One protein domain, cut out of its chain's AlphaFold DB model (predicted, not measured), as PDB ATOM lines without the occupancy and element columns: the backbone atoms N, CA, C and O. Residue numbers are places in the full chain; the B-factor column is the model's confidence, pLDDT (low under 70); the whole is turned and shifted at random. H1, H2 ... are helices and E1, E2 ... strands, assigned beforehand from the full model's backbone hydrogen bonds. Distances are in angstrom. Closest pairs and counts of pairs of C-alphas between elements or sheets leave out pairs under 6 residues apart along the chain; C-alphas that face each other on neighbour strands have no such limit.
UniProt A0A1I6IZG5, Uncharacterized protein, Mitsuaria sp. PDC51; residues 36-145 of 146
ATOM      1  N   PRO A  36     -20.996  26.952 -19.745       82.81
ATOM      2  CA  PRO A  36     -19.764  26.295 -20.162       82.81
ATOM      3  C   PRO A  36     -20.037  25.332 -21.322       82.81
ATOM      4  O   PRO A  36     -21.031  24.606 -21.334       82.81
ATOM      5  N   CYS A  37     -19.144  25.313 -22.306       83.50
ATOM      6  CA  CYS A  37     -19.204  24.434 -23.475       83.50
ATOM      7  C   CYS A  37     -17.786  23.966 -23.825       83.50
ATOM      8  O   CYS A  37     -16.815  24.565 -23.383       83.50
ATOM      9  N   SER A  38     -17.646  22.907 -24.619       83.81
ATOM     10  CA  SER A  38     -16.343  22.490 -25.152       83.81
ATOM     11  C   SER A  38     -16.518  22.109 -26.611       83.81
ATOM     12  O   SER A  38     -16.922  20.989 -26.911       83.81
ATOM     13  N   ILE A  39     -16.283  23.070 -27.504       85.06
ATOM     14  CA  ILE A  39     -16.517  22.920 -28.945       85.06
ATOM     15  C   ILE A  39     -15.291  23.425 -29.693       85.06
ATOM     16  O   ILE A  39     -14.794  24.514 -29.394       85.06
ATOM     17  N   VAL A  40     -14.825  22.668 -30.684       84.44
ATOM     18  CA  VAL A  40     -13.777  23.140 -31.589       84.44
ATOM     19  C   VAL A  40     -14.442  23.721 -32.825       84.44
ATOM     20  O   VAL A  40     -15.276  23.086 -33.469       84.44
ATOM     21  N   ALA A  41     -14.079  24.948 -33.182       83.75
ATOM     22  CA  ALA A  41     -14.684  25.613 -34.321       83.75
ATOM     23  C   ALA A  41     -13.669  26.394 -35.150       83.75
ATOM     24  O   ALA A  41     -12.596  26.760 -34.672       83.75
ATOM     25  N   PHE A  42     -14.024  26.653 -36.406       83.62
ATOM     26  CA  PHE A  42     -13.226  27.474 -37.307       83.62
ATOM     27  C   PHE A  42     -13.866  28.846 -37.471       83.62
ATOM     28  O   PHE A  42     -15.067  28.943 -37.733       83.62
ATOM     29  N   VAL A  43     -13.056  29.894 -37.340       83.56
ATOM     30  CA  VAL A  43     -13.479  31.277 -37.551       83.56
ATOM     31  C   VAL A  43     -13.472  31.584 -39.048       83.56
ATOM     32  O   VAL A  43     -12.440  31.489 -39.713       83.56
ATOM     33  N   GLU A  44     -14.634  31.956 -39.571       83.06
ATOM     34  CA  GLU A  44     -14.872  32.394 -40.947       83.06
ATOM     35  C   GLU A  44     -14.973  33.923 -41.004       83.06
ATOM     36  O   GLU A  44     -16.011  34.488 -41.345       83.06
ATOM     37  N   GLU A  45     -13.893  34.601 -40.615       83.81
ATOM     38  CA  GLU A  45     -13.803  36.058 -40.709       83.81
ATOM     39  C   GLU A  45     -13.448  36.483 -42.140       83.81
ATOM     40  O   GLU A  45     -12.472  36.007 -42.717       83.81
ATOM     41  N   THR A  46     -14.247  37.382 -42.708       81.00
ATOM     42  CA  THR A  46     -14.111  37.873 -44.091       81.00
ATOM     43  C   THR A  46     -13.801  39.366 -44.158       81.00
ATOM     44  O   THR A  46     -13.396  39.856 -45.210       81.00
ATOM     45  N   ASP A  47     -13.970  40.087 -43.049       81.06
ATOM     46  CA  ASP A  47     -13.616  41.489 -42.919       81.06
ATOM     47  C   ASP A  47     -12.085  41.637 -42.923       81.06
ATOM     48  O   ASP A  47     -11.408  41.042 -42.077       81.06
ATOM     49  N   PRO A  48     -11.504  42.438 -43.835       78.62
ATOM     50  CA  PRO A  48     -10.065  42.688 -43.856       78.62
ATOM     51  C   PRO A  48      -9.531  43.324 -42.561       78.62
ATOM     52  O   PRO A  48      -8.338  43.207 -42.288       78.62
ATOM     53  N   ALA A  49     -10.378  43.971 -41.753       80.75
ATOM     54  CA  ALA A  49     -10.009  44.489 -40.435       80.75
ATOM     55  C   ALA A  49      -9.842  43.386 -39.368       80.75
ATOM     56  O   ALA A  49      -9.251  43.636 -38.314       80.75
ATOM     57  N   GLY A  50     -10.327  42.171 -39.639       83.44
ATOM     58  CA  GLY A  50     -10.305  41.045 -38.713       83.44
ATOM     59  C   GLY A  50     -11.388  41.109 -37.631       83.44
ATOM     60  O   GLY A  50     -12.110  42.094 -37.466       83.44
ATOM     61  N   LEU A  51     -11.489  40.033 -36.851       85.50
ATOM     62  CA  LEU A  51     -12.514  39.891 -35.822       85.50
ATOM     63  C   LEU A  51     -12.013  40.454 -34.495       85.50
ATOM     64  O   LEU A  51     -11.051  39.951 -33.917       85.50
ATOM     65  N   ASN A  52     -12.698  41.459 -33.960       87.88
ATOM     66  CA  ASN A  52     -12.362  42.024 -32.655       87.88
ATOM     67  C   ASN A  52     -12.661  41.044 -31.511       87.88
ATOM     68  O   ASN A  52     -13.805  40.614 -31.339       87.88
ATOM     69  N   VAL A  53     -11.666  40.800 -30.657       86.88
ATOM     70  CA  VAL A  53     -11.808  39.995 -29.439       86.88
ATOM     71  C   VAL A  53     -11.702  40.857 -28.183       86.88
ATOM     72  O   VAL A  53     -10.929  41.811 -28.125       86.88
ATOM     73  N   ARG A  54     -12.514  40.568 -27.165       90.12
ATOM     74  CA  ARG A  54     -12.740  41.431 -25.990       90.12
ATOM     75  C   ARG A  54     -12.556  40.672 -24.682       90.12
ATOM     76  O   ARG A  54     -12.586  39.450 -24.652       90.12
ATOM     77  N   ALA A  55     -12.387  41.406 -23.585       85.50
ATOM     78  CA  ALA A  55     -12.191  40.807 -22.260       85.50
ATOM     79  C   ALA A  55     -13.474  40.238 -21.631       85.50
ATOM     80  O   ALA A  55     -13.403  39.409 -20.731       85.50
ATOM     81  N   ALA A  56     -14.643  40.677 -22.098       85.31
ATOM     82  CA  ALA A  56     -15.947  40.302 -21.558       85.31
ATOM     83  C   ALA A  56     -17.000  40.261 -22.684       85.31
ATOM     84  O   ALA A  56     -16.774  40.900 -23.722       85.31
ATOM     85  N   PRO A  57     -18.150  39.585 -22.485       84.19
ATOM     86  CA  PRO A  57     -19.252  39.494 -23.451       84.19
ATOM     87  C   PRO A  57     -20.041  40.814 -23.567       84.19
ATOM     88  O   PRO A  57     -21.254  40.889 -23.397       84.19
ATOM     89  N   ASN A  58     -19.342  41.917 -23.833       82.25
ATOM     90  CA  ASN A  58     -19.917  43.253 -23.881       82.25
ATOM     91  C   ASN A  58     -19.237  44.100 -24.965       82.25
ATOM     92  O   ASN A  58     -18.020  44.284 -24.981       82.25
ATOM     93  N   ALA A  59     -20.048  44.677 -25.854       82.12
ATOM     94  CA  ALA A  59     -19.574  45.479 -26.981       82.12
ATOM     95  C   ALA A  59     -18.885  46.784 -26.554       82.12
ATOM     96  O   ALA A  59     -18.107  47.341 -27.325       82.12
ATOM     97  N   LYS A  60     -19.144  47.256 -25.329       84.12
ATOM     98  CA  LYS A  60     -18.552  48.474 -24.762       84.12
ATOM     99  C   LYS A  60     -17.209  48.224 -24.065       84.12
ATOM    100  O   LYS A  60     -16.512  49.180 -23.749       84.12
ATOM    101  N   VAL A  61     -16.836  46.966 -23.815       85.75
ATOM    102  CA  VAL A  61     -15.575  46.620 -23.136       85.75
ATOM    103  C   VAL A  61     -14.412  46.673 -24.119       85.75
ATOM    104  O   VAL A  61     -14.578  46.353 -25.293       85.75
ATOM    105  N   ARG A  62     -13.226  47.068 -23.646       85.88
ATOM    106  CA  ARG A  62     -12.010  47.190 -24.461       85.88
ATOM    107  C   ARG A  62     -11.724  45.923 -25.288       85.88
ATOM    108  O   ARG A  62     -11.853  44.798 -24.805       85.88
ATOM    109  N   VAL A  63     -11.292  46.146 -26.529       87.44
ATOM    110  CA  VAL A  63     -10.758  45.117 -27.431       87.44
ATOM    111  C   VAL A  63      -9.361  44.711 -26.955       87.44
ATOM    112  O   VAL A  63      -8.499  45.568 -26.763       87.44
ATOM    113  N   LEU A  64      -9.158  43.413 -26.727       85.81
ATOM    114  CA  LEU A  64      -7.878  42.818 -26.335       85.81
ATOM    115  C   LEU A  64      -6.966  42.567 -27.538       85.81
ATOM    116  O   LEU A  64      -5.748  42.617 -27.400       85.81
ATOM    117  N   GLY A  65      -7.554  42.319 -28.706       84.56
ATOM    118  CA  GLY A  65      -6.839  42.074 -29.950       84.56
ATOM    119  C   GLY A  65      -7.798  41.807 -31.103       84.56
ATOM    120  O   GLY A  65      -9.014  41.972 -30.970       84.56
ATOM    121  N   THR A  66      -7.245  41.362 -32.222       85.06
ATOM    122  CA  THR A  66      -8.008  40.966 -33.406       85.06
ATOM    123  C   THR A  66      -7.580  39.580 -33.871       85.06
ATOM    124  O   THR A  66      -6.411  39.208 -33.760       85.06
ATOM    125  N   LEU A  67      -8.534  38.794 -34.367       85.44
ATOM    126  CA  LEU A  67      -8.239  37.576 -35.112       85.44
ATOM    127  C   LEU A  67      -8.127  37.923 -36.594       85.44
ATOM    128  O   LEU A  67      -8.962  38.679 -37.102       85.44
ATOM    129  N   PRO A  68      -7.115  37.394 -37.292       84.12
ATOM    130  CA  PRO A  68      -6.916  37.709 -38.691       84.12
ATOM    131  C   PRO A  68      -8.029  37.091 -39.555       84.12
ATOM    132  O   PRO A  68      -8.574  36.040 -39.199       84.12
ATOM    133  N   PRO A  69      -8.344  37.704 -40.707       85.31
ATOM    134  CA  PRO A  69      -9.308  37.148 -41.639       85.31
ATOM    135  C   PRO A  69      -8.827  35.832 -42.251       85.31
ATOM    136  O   PRO A  69      -7.631  35.495 -42.271       85.31
ATOM    137  N   VAL A  70      -9.798  35.106 -42.789       87.25
ATOM    138  CA  VAL A  70      -9.578  33.959 -43.657       87.25
ATOM    139  C   VAL A  70      -8.934  34.422 -44.953       87.25
ATOM    140  O   VAL A  70      -9.264  35.471 -45.506       87.25
ATOM    141  N   TRP A  71      -8.028  33.604 -45.464       84.38
ATOM    142  CA  TRP A  71      -7.439  33.791 -46.779       84.38
ATOM    143  C   TRP A  71      -7.362  32.454 -47.505       84.38
ATOM    144  O   TRP A  71      -7.475  31.386 -46.900       84.38
ATOM    145  N   VAL A  72      -7.211  32.526 -48.823       85.31
ATOM    146  CA  VAL A  72      -7.066  31.349 -49.675       85.31
ATOM    147  C   VAL A  72      -5.614  31.263 -50.103       85.31
ATOM    148  O   VAL A  72      -5.090  32.205 -50.706       85.31
ATOM    149  N   ASP A  73      -4.975  30.138 -49.799       83.12
ATOM    150  CA  ASP A  73      -3.653  29.852 -50.327       83.12
ATOM    151  C   ASP A  73      -3.725  29.694 -51.845       83.12
ATOM    152  O   ASP A  73      -4.488  28.885 -52.371       83.12
ATOM    153  N   LYS A  74      -2.936  30.493 -52.564       82.62
ATOM    154  CA  LYS A  74      -2.993  30.533 -54.030       82.62
ATOM    155  C   LYS A  74      -2.391  29.287 -54.670       82.62
ATOM    156  O   LYS A  74      -2.749  28.980 -55.801       82.62
ATOM    157  N   ALA A  75      -1.481  28.600 -53.977       82.38
ATOM    158  CA  ALA A  75      -0.821  27.411 -54.503       82.38
ATOM    159  C   ALA A  75      -1.729  26.176 -54.426       82.38
ATOM    160  O   ALA A  75      -1.821  25.419 -55.389       82.38
ATOM    161  N   SER A  76      -2.422  25.992 -53.300       81.69
ATOM    162  CA  SER A  76      -3.278  24.826 -53.047       81.69
ATOM    163  C   SER A  76      -4.777  25.081 -53.242       81.69
ATOM    164  O   SER A  76      -5.549  24.133 -53.351       81.69
ATOM    165  N   GLY A  77      -5.220  26.342 -53.259       81.94
ATOM    166  CA  GLY A  77      -6.641  26.703 -53.211       81.94
ATOM    167  C   GLY A  77      -7.287  26.477 -51.837       81.94
ATOM    168  O   GLY A  77      -8.512  26.562 -51.707       81.94
ATOM    169  N   THR A  78      -6.488  26.181 -50.809       82.38
ATOM    170  CA  THR A  78      -6.975  25.843 -49.468       82.38
ATOM    171  C   THR A  78      -7.383  27.092 -48.701       82.38
ATOM    172  O   THR A  78      -6.681  28.101 -48.683       82.38
ATOM    173  N   TRP A  79      -8.522  27.012 -48.020       81.62
ATOM    174  CA  TRP A  79      -9.011  28.069 -47.141       81.62
ATOM    175  C   TRP A  79      -8.354  27.961 -45.767       81.62
ATOM    176  O   TRP A  79      -8.617  27.008 -45.028       81.62
ATOM    177  N   ILE A  80      -7.555  28.959 -45.410       84.75
ATOM    178  CA  ILE A  80      -6.813  29.014 -44.152       84.75
ATOM    179  C   ILE A  80      -7.650  29.756 -43.116       84.75
ATOM    180  O   ILE A  80      -7.877  30.965 -43.219       84.75
ATOM    181  N   ARG A  81      -8.154  29.001 -42.137       85.94
ATOM    182  CA  ARG A  81      -9.052  29.478 -41.080       85.94
ATOM    183  C   ARG A  81      -8.399  29.315 -39.716       85.94
ATOM    184  O   ARG A  81      -7.662  28.362 -39.484       85.94
ATOM    185  N   ILE A  82      -8.777  30.195 -38.796       86.06
ATOM    186  CA  ILE A  82      -8.339  30.121 -37.404       86.06
ATOM    187  C   ILE A  82      -9.189  29.079 -36.681       86.06
ATOM    188  O   ILE A  82     -10.408  29.231 -36.584       86.06
ATOM    189  N   ARG A  83      -8.554  28.031 -36.160       85.81
ATOM    190  CA  ARG A  83      -9.164  27.094 -35.218       85.81
ATOM    191  C   ARG A  83      -9.214  27.750 -33.841       85.81
ATOM    192  O   ARG A  83      -8.225  28.316 -33.379       85.81
ATOM    193  N   VAL A  84     -10.359  27.650 -33.180       87.38
ATOM    194  CA  VAL A  84     -10.580  28.122 -31.809       87.38
ATOM    195  C   VAL A  84     -11.284  27.051 -30.986       87.38
ATOM    196  O   VAL A  84     -12.055  26.248 -31.511       87.38
ATOM    197  N   GLU A  85     -11.052  27.074 -29.679       87.94
ATOM    198  CA  GLU A  85     -11.825  26.295 -28.713       87.94
ATOM    199  C   GLU A  85     -12.827  27.212 -28.012       87.94
ATOM    200  O   GLU A  85     -12.429  28.160 -27.332       87.94
ATOM    201  N   ILE A  86     -14.122  26.935 -28.162       86.50
ATOM    202  CA  ILE A  86     -15.197  27.633 -27.457       86.50
ATOM    203  C   ILE A  86     -15.393  26.965 -26.098       86.50
ATOM    204  O   ILE A  86     -15.717  25.779 -26.026       86.50
ATOM    205  N   THR A  87     -15.211  27.747 -25.037       87.56
ATOM    206  CA  THR A  87     -15.278  27.299 -23.637       87.56
ATOM    207  C   THR A  87     -16.540  27.749 -22.909       87.56
ATOM    208  O   THR A  87     -16.919  27.151 -21.904       87.56
ATOM    209  N   ALA A  88     -17.198  28.807 -23.391       86.00
ATOM    210  CA  ALA A  88     -18.459  29.278 -22.831       86.00
ATOM    211  C   ALA A  88     -19.275  30.097 -23.841       86.00
ATOM    212  O   ALA A  88     -18.719  30.664 -24.785       86.00
ATOM    213  N   SER A  89     -20.581  30.189 -23.602       84.00
ATOM    214  CA  SER A  89     -21.533  31.022 -24.339       84.00
ATOM    215  C   SER A  89     -22.289  31.934 -23.372       84.00
ATOM    216  O   SER A  89     -22.685  31.497 -22.293       84.00
ATOM    217  N   ASP A  90     -22.483  33.196 -23.745       84.19
ATOM    218  CA  ASP A  90     -23.307  34.158 -23.005       84.19
ATOM    219  C   ASP A  90     -23.980  35.128 -23.979       84.19
ATOM    220  O   ASP A  90     -23.314  35.949 -24.609       84.19
ATOM    221  N   SER A  91     -25.302  35.051 -24.115       79.06
ATOM    222  CA  SER A  91     -26.129  36.067 -24.779       79.06
ATOM    223  C   SER A  91     -25.644  36.439 -26.191       79.06
ATOM    224  O   SER A  91     -25.580  37.611 -26.575       79.06
ATOM    225  N   GLY A  92     -25.253  35.428 -26.976       79.25
ATOM    226  CA  GLY A  92     -24.707  35.614 -28.324       79.25
ATOM    227  C   GLY A  92     -23.225  36.001 -28.366       79.25
ATOM    228  O   GLY A  92     -22.736  36.454 -29.404       79.25
ATOM    229  N   TRP A  93     -22.500  35.825 -27.267       85.69
ATOM    230  CA  TRP A  93     -21.047  35.912 -27.191       85.69
ATOM    231  C   TRP A  93     -20.446  34.548 -26.911       85.69
ATOM    232  O   TRP A  93     -20.994  33.768 -26.142       85.69
ATOM    233  N   PHE A  94     -19.277  34.300 -27.487       87.06
ATOM    234  CA  PHE A  94     -18.532  33.072 -27.253       87.06
ATOM    235  C   PHE A  94     -17.187  33.391 -26.620       87.06
ATOM    236  O   PHE A  94     -16.427  34.221 -27.136       87.06
ATOM    237  N   ARG A  95     -16.890  32.699 -25.522       87.94
ATOM    238  CA  ARG A  95     -15.563  32.674 -24.921       87.94
ATOM    239  C   ARG A  95     -14.718  31.676 -25.685       87.94
ATOM    240  O   ARG A  95     -15.016  30.483 -25.685       87.94
ATOM    241  N   ILE A  96     -13.667  32.165 -26.315       89.06
ATOM    242  CA  ILE A  96     -12.719  31.371 -27.078       89.06
ATOM    243  C   ILE A  96     -11.353  31.371 -26.410       89.06
ATOM    244  O   ILE A  96     -10.980  32.321 -25.719       89.06
ATOM    245  N   ARG A  97     -10.598  30.308 -26.659       87.62
ATOM    246  CA  ARG A  97      -9.183  30.192 -26.318       87.62
ATOM    247  C   ARG A  97      -8.429  29.497 -27.443       87.62
ATOM    248  O   ARG A  97      -9.041  28.913 -28.341       87.62
ATOM    249  N   ASN A  98      -7.102  29.518 -27.337       85.44
ATOM    250  CA  ASN A  98      -6.214  28.719 -28.178       85.44
ATOM    251  C   ASN A  98      -6.394  28.991 -29.683       85.44
ATOM    252  O   ASN A  98      -6.358  28.069 -30.497       85.44
ATOM    253  N   ALA A  99      -6.643  30.257 -30.040       86.25
ATOM    254  CA  ALA A  99      -6.862  30.661 -31.419       86.25
ATOM    255  C   ALA A  99      -5.566  30.509 -32.213       86.25
ATOM    256  O   ALA A  99      -4.584  31.176 -31.896       86.25
ATOM    257  N   ARG A 100      -5.550  29.653 -33.234       84.88
ATOM    258  CA  ARG A 100      -4.381  29.440 -34.097       84.88
ATOM    259  C   ARG A 100      -4.785  28.949 -35.478       84.88
ATOM    260  O   ARG A 100      -5.857  28.369 -35.638       84.88
ATOM    261  N   ASP A 101      -3.921  29.161 -36.462       83.69
ATOM    262  CA  ASP A 101      -4.013  28.395 -37.703       83.69
ATOM    263  C   ASP A 101      -3.675  26.922 -37.431       83.69
ATOM    264  O   ASP A 101      -3.062  26.575 -36.419       83.69
ATOM    265  N   ASP A 102      -4.104  26.053 -38.336       79.75
ATOM    266  CA  ASP A 102      -3.873  24.619 -38.241       79.75
ATOM    267  C   ASP A 102      -2.835  24.191 -39.279       79.75
ATOM    268  O   ASP A 102      -3.171  23.893 -40.427       79.75
ATOM    269  N   GLU A 103      -1.560  24.244 -38.895       79.88
ATOM    270  CA  GLU A 103      -0.444  23.860 -39.767       79.88
ATOM    271  C   GLU A 103      -0.536  22.381 -40.165       79.88
ATOM    272  O   GLU A 103      -0.312  22.058 -41.328       79.88
ATOM    273  N   ASP A 104      -0.977  21.502 -39.260       75.50
ATOM    274  CA  ASP A 104      -1.133  20.070 -39.539       75.50
ATOM    275  C   ASP A 104      -2.165  19.812 -40.649       75.50
ATOM    276  O   ASP A 104      -1.982  18.932 -41.491       75.50
ATOM    277  N   LEU A 105      -3.256  20.588 -40.673       72.19
ATOM    278  CA  LEU A 105      -4.293  20.474 -41.701       72.19
ATOM    279  C   LEU A 105      -3.985  21.248 -42.987       72.19
ATOM    280  O   LEU A 105      -4.518  20.893 -44.037       72.19
ATOM    281  N   THR A 106      -3.203  22.327 -42.919       74.38
ATOM    282  CA  THR A 106      -3.052  23.263 -44.048       74.38
ATOM    283  C   THR A 106      -1.655  23.323 -44.654       74.38
ATOM    284  O   THR A 106      -1.506  23.820 -45.769       74.38
ATOM    285  N   GLY A 107      -0.631  22.851 -43.942       76.06
ATOM    286  CA  GLY A 107       0.778  23.002 -44.310       76.06
ATOM    287  C   GLY A 107       1.249  24.459 -44.384       76.06
ATOM    288  O   GLY A 107       2.292  24.728 -44.975       76.06
ATOM    289  N   GLN A 108       0.466  25.406 -43.852       78.50
ATOM    290  CA  GLN A 108       0.777  26.833 -43.871       78.50
ATOM    291  C   GLN A 108       1.396  27.281 -42.543       78.50
ATOM    292  O   GLN A 108       1.013  26.772 -41.487       78.50
ATOM    293  N   PRO A 109       2.309  28.270 -42.573       74.06
ATOM    294  CA  PRO A 109       2.960  28.762 -41.369       74.06
ATOM    295  C   PRO A 109       1.955  29.404 -40.407       74.06
ATOM    296  O   PRO A 109       1.057  30.143 -40.819       74.06
ATOM    297  N   LEU A 110       2.161  29.171 -39.109       77.00
ATOM    298  CA  LEU A 110       1.356  29.769 -38.048       77.00
ATOM    299  C   LEU A 110       1.471  31.298 -38.071       77.00
ATOM    300  O   LEU A 110       2.549  31.866 -37.871       77.00
ATOM    301  N   ARG A 111       0.343  31.983 -38.270       77.69
ATOM    302  CA  ARG A 111       0.281  33.438 -38.104       77.69
ATOM    303  C   ARG A 111       0.249  33.807 -36.617       77.69
ATOM    304  O   ARG A 111      -0.291  33.047 -35.811       77.69
ATOM    305  N   PRO A 112       0.764  34.990 -36.234       72.56
ATOM    306  CA  PRO A 112       0.575  35.501 -34.887       72.56
ATOM    307  C   PRO A 112      -0.916  35.735 -34.637       72.56
ATOM    308  O   PRO A 112      -1.572  36.523 -35.321       72.56
ATOM    309  N   THR A 113      -1.445  35.040 -33.643       73.94
ATOM    310  CA  THR A 113      -2.841  35.114 -33.217       73.94
ATOM    311  C   THR A 113      -2.924  35.522 -31.755       73.94
ATOM    312  O   THR A 113      -1.955  35.454 -30.997       73.94
ATOM    313  N   PHE A 114      -4.105  35.966 -31.330       76.06
ATOM    314  CA  PHE A 114      -4.349  36.222 -29.920       76.06
ATOM    315  C   PHE A 114      -4.378  34.895 -29.138       76.06
ATOM    316  O   PHE A 114      -5.304  34.101 -29.291       76.06
ATOM    317  N   ALA A 115      -3.369  34.659 -28.294       69.75
ATOM    318  CA  ALA A 115      -3.201  33.406 -27.546       69.75
ATOM    319  C   ALA A 115      -4.030  33.316 -26.247       69.75
ATOM    320  O   ALA A 115      -4.113  32.252 -25.635       69.75
ATOM    321  N   GLY A 116      -4.618  34.429 -25.799       76.00
ATOM    322  CA  GLY A 116      -5.371  34.492 -24.548       76.00
ATOM    323  C   GLY A 116      -6.814  34.001 -24.667       76.00
ATOM    324  O   GLY A 116      -7.339  33.749 -25.753       76.00
ATOM    325  N   GLU A 117      -7.492  33.935 -23.524       82.44
ATOM    326  CA  GLU A 117      -8.943  33.782 -23.498       82.44
ATOM    327  C   GLU A 117      -9.617  35.111 -23.826       82.44
ATOM    328  O   GLU A 117      -9.237  36.168 -23.314       82.44
ATOM    329  N   CYS A 118     -10.630  35.071 -24.679       84.25
ATOM    330  CA  CYS A 118     -11.353  36.271 -25.060       84.25
ATOM    331  C   CYS A 118     -12.781  35.975 -25.492       84.25
ATOM    332  O   CYS A 118     -13.162  34.843 -25.763       84.25
ATOM    333  N   TRP A 119     -13.575  37.032 -25.551       85.50
ATOM    334  CA  TRP A 119     -14.958  37.017 -25.973       85.50
ATOM    335  C   TRP A 119     -15.083  37.662 -27.337       85.50
ATOM    336  O   TRP A 119     -14.596  38.773 -27.553       85.50
ATOM    337  N   HIS A 120     -15.792  37.006 -28.242       82.56
ATOM    338  CA  HIS A 120     -16.205  37.628 -29.488       82.56
ATOM    339  C   HIS A 120     -17.720  37.531 -29.626       82.56
ATOM    340  O   HIS A 120     -18.362  36.600 -29.132       82.56
ATOM    341  N   ARG A 121     -18.301  38.551 -30.252       82.62
ATOM    342  CA  ARG A 121     -19.736  38.595 -30.510       82.62
ATOM    343  C   ARG A 121     -20.021  37.716 -31.714       82.62
ATOM    344  O   ARG A 121     -19.322  37.832 -32.715       82.62
ATOM    345  N   ARG A 122     -21.089  36.925 -31.647       67.31
ATOM    346  CA  ARG A 122     -21.675  36.274 -32.815       67.31
ATOM    347  C   ARG A 122     -22.003  37.346 -33.862       67.31
ATOM    348  O   ARG A 122     -22.869  38.189 -33.605       67.31
ATOM    349  N   PRO A 123     -21.365  37.347 -35.040       61.12
ATOM    350  CA  PRO A 123     -21.848  38.176 -36.126       61.12
ATOM    351  C   PRO A 123     -23.169  37.603 -36.635       61.12
ATOM    352  O   PRO A 123     -23.410  36.397 -36.603       61.12
ATOM    353  N   SER A 124     -24.033  38.467 -37.155       45.19
ATOM    354  CA  SER A 124     -25.312  38.075 -37.759       45.19
ATOM    355  C   SER A 124     -25.158  37.115 -38.953       45.19
ATOM    356  O   SER A 124     -26.139  36.514 -39.385       45.19
ATOM    357  N   ARG A 125     -23.932  36.912 -39.460       46.44
ATOM    358  CA  ARG A 125     -23.580  35.894 -40.452       46.44
ATOM    359  C   ARG A 125     -22.388  35.055 -39.986       46.44
ATOM    360  O   ARG A 125     -21.291  35.574 -39.875       46.44
ATOM    361  N   ARG A 126     -22.647  33.764 -39.738       53.81
ATOM    362  CA  ARG A 126     -21.802  32.570 -39.973       53.81
ATOM    363  C   ARG A 126     -20.265  32.713 -39.862       53.81
ATOM    364  O   ARG A 126     -19.565  32.077 -40.627       53.81
ATOM    365  N   ALA A 127     -19.729  33.488 -38.919       55.41
ATOM    366  CA  ALA A 127     -18.274  33.585 -38.732       55.41
ATOM    367  C   ALA A 127     -17.686  32.453 -37.886       55.41
ATOM    368  O   ALA A 127     -16.499  32.467 -37.598       55.41
ATOM    369  N   ILE A 128     -18.496  31.487 -37.455       58.28
ATOM    370  CA  ILE A 128     -18.007  30.276 -36.809       58.28
ATOM    371  C   ILE A 128     -18.704  29.092 -37.458       58.28
ATOM    372  O   ILE A 128     -19.932  28.981 -37.389       58.28
ATOM    373  N   THR A 129     -17.920  28.194 -38.039       60.59
ATOM    374  CA  THR A 129     -18.415  26.921 -38.553       60.59
ATOM    375  C   THR A 129     -17.766  25.789 -37.757       60.59
ATOM    376  O   THR A 129     -16.548  25.610 -37.784       60.59
ATOM    377  N   ALA A 130     -18.588  25.029 -37.025       56.69
ATOM    378  CA  ALA A 130     -18.185  23.745 -36.452       56.69
ATOM    379  C   ALA A 130     -18.279  22.626 -37.498       56.69
ATOM    380  O   ALA A 130     -19.130  22.690 -38.407       56.69
ATOM    381  N   PRO A 131     -17.455  21.574 -37.357       53.56
ATOM    382  CA  PRO A 131     -17.613  20.366 -38.150       53.56
ATOM    383  C   PRO A 131     -19.019  19.753 -37.943       53.56
ATOM    384  O   PRO A 131     -19.647  19.969 -36.902       53.56
ATOM    385  N   PRO A 132     -19.575  19.032 -38.940       50.28
ATOM    386  CA  PRO A 132     -20.978  18.594 -38.945       50.28
ATOM    387  C   PRO A 132     -21.424  17.812 -37.703       50.28
ATOM    388  O   PRO A 132     -22.568  17.950 -37.279       50.28
ATOM    389  N   ASN A 133     -20.517  17.038 -37.109       51.28
ATOM    390  CA  ASN A 133     -20.727  16.248 -35.895       51.28
ATOM    391  C   ASN A 133     -20.842  17.093 -34.610       51.28
ATOM    392  O   ASN A 133     -21.396  16.611 -33.629       51.28
ATOM    393  N   GLU A 134     -20.378  18.346 -34.611       53.41
ATOM    394  CA  GLU A 134     -20.412  19.254 -33.451       53.41
ATOM    395  C   GLU A 134     -21.425  20.403 -33.611       53.41
ATOM    396  O   GLU A 134     -21.632  21.202 -32.697       53.41
ATOM    397  N   ARG A 135     -22.142  20.467 -34.743       59.31
ATOM    398  CA  ARG A 135     -23.186  21.484 -34.984       59.31
ATOM    399  C   ARG A 135     -24.318  21.437 -33.961       59.31
ATOM    400  O   ARG A 135     -24.842  22.483 -33.593       59.31
ATOM    401  N   ALA A 136     -24.666  20.242 -33.481       54.94
ATOM    402  CA  ALA A 136     -25.665  20.065 -32.431       54.94
ATOM    403  C   ALA A 136     -25.205  20.655 -31.087       54.94
ATOM    404  O   ALA A 136     -26.031  21.168 -30.339       54.94
ATOM    405  N   ALA A 137     -23.900  20.644 -30.800       54.34
ATOM    406  CA  ALA A 137     -23.344  21.232 -29.585       54.34
ATOM    407  C   ALA A 137     -23.375  22.765 -29.637       54.34
ATOM    408  O   ALA A 137     -23.686  23.397 -28.631       54.34
ATOM    409  N   ILE A 138     -23.139  23.366 -30.813       56.09
ATOM    410  CA  ILE A 138     -23.352  24.809 -31.003       56.09
ATOM    411  C   ILE A 138     -24.834  25.145 -30.835       56.09
ATOM    412  O   ILE A 138     -25.151  26.042 -30.065       56.09
ATOM    413  N   ALA A 139     -25.739  24.396 -31.470       59.28
ATOM    414  CA  ALA A 139     -27.181  24.609 -31.322       59.28
ATOM    415  C   ALA A 139     -27.662  24.445 -29.866       59.28
ATOM    416  O   ALA A 139     -28.534  25.183 -29.412       59.28
ATOM    417  N   ALA A 140     -27.070  23.520 -29.108       53.44
ATOM    418  CA  ALA A 140     -27.349  23.346 -27.685       53.44
ATOM    419  C   ALA A 140     -26.819  24.525 -26.849       53.44
ATOM    420  O   ALA A 140     -27.564  25.082 -26.050       53.44
ATOM    421  N   ALA A 141     -25.578  24.966 -27.089       55.38
ATOM    422  CA  ALA A 141     -25.005  26.157 -26.457       55.38
ATOM    423  C   ALA A 141     -25.785  27.444 -26.796       55.38
ATOM    424  O   ALA A 141     -25.837  28.376 -25.993       55.38
ATOM    425  N   GLU A 142     -26.395  27.492 -27.983       56.81
ATOM    426  CA  GLU A 142     -27.302  28.552 -28.425       56.81
ATOM    427  C   GLU A 142     -28.658  28.472 -27.707       56.81
ATOM    428  O   GLU A 142     -29.162  29.494 -27.249       56.81
ATOM    429  N   SER A 143     -29.233  27.274 -27.564       51.91
ATOM    430  CA  SER A 143     -30.548  27.066 -26.943       51.91
ATOM    431  C   SER A 143     -30.560  27.303 -25.433       51.91
ATOM    432  O   SER A 143     -31.614  27.619 -24.892       51.91
ATOM    433  N   THR A 144     -29.433  27.133 -24.738       47.97
ATOM    434  CA  THR A 144     -29.342  27.364 -23.282       47.97
ATOM    435  C   THR A 144     -29.186  28.848 -22.921       47.97
ATOM    436  O   THR A 144     -29.288  29.207 -21.756       47.97
ATOM    437  N   SER A 145     -28.942  29.719 -23.904       46.47
ATOM    438  CA  SER A 145     -28.775  31.164 -23.696       46.47
ATOM    439  C   SER A 145     -30.055  31.983 -23.952       46.47
ATOM    440  O   SER A 145     -29.972  33.214 -23.979       46.47
TER     441      SER A 145
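Overview. This is residues 36 to 145 of the 146 residues of an uncharacterized protein of Mitsuaria sp. PDC51 (UniProt A0A1I6IZG5). A strongly twisted sheet of four strands, E1, E4, E5 and E6, makes the larger part of a small sandwich; the hairpin E2 and E3 is partly face to face with it, close to E6, and helix H2 lies over E1 and E4. Residues 68 to 81 make a long loop reaching to one end of the longest axis, where Ala 75 lies. The printed part has 110 residues, with the order E1 E2 E3 E4 E5 H1 E6 H2; the larger sheet runs E1 - E4 - E5 - E6, all antiparallel. The class is mixed, helices and strands, with under half of the residues in named elements. The whole is compact, with a radius of gyration of the C-alphas of 13.6 A and spans of 42 by 33 by 23 A.

Along the chain. E1, residues 36 to 43, begins at C-alpha 36 (-19.764, 26.295, -20.162), is 19.1 A long and bends by 67 degrees at residue 40. E2 is residues 51 to 54, and E3 residues 63 to 67. E4, residues 82 to 90, is 21.2 A long and bends by 72 degrees at residue 87. E5, residues 93 to 100, is 19.2 A long and bends by 67 degrees at residue 97. H1 is residues 103 to 106, and E6 residues 118 to 121. H2, residues 135 to 143, is 12.2 A long and ends at C-alpha 143 (-30.548, 27.066, -26.943).

Arrangement. In the larger sheet, E1 and E4 are antiparallel at 145 degrees, with N 41 and O 84 within hydrogen-bond range at 2.9 A. The hairpin E4 and E5 has N 87 and O 95 at 2.8 A. E5 and E6 have N 96 and O 118 at 2.8 A. The hairpin E2 and E3 has N 51 and O 67 at 2.9 A. The two sheets form a sandwich, two sheets face to face, with best planes 28 degrees apart and strands at 45 degrees. Between E2 and E6 the closest C-alphas, those of Arg 54 and Trp 119, are 4.9 A apart. H2 is on the larger sheet at a height of 9.3 A, and on the local plane it runs along the strands at 23 degrees to E4; its closest C-alphas to E4 are Ala 141 and Ser 89, 6.3 A. H1 is not on that sheet. Every O i to N i+4 pair of H2 is within hydrogen-bond range; H1 is too short for one.

Size, cuts and confidence. The two C-alphas farthest apart, Ala 75 and Thr 144, are 42.3 A apart. The printed part has no cut. The links E3 to E4, H1 to E6 and E6 to H2 are long. Mean pLDDT of the printed part is 76.7; residue 115 and residues 122 to 145 are under 70.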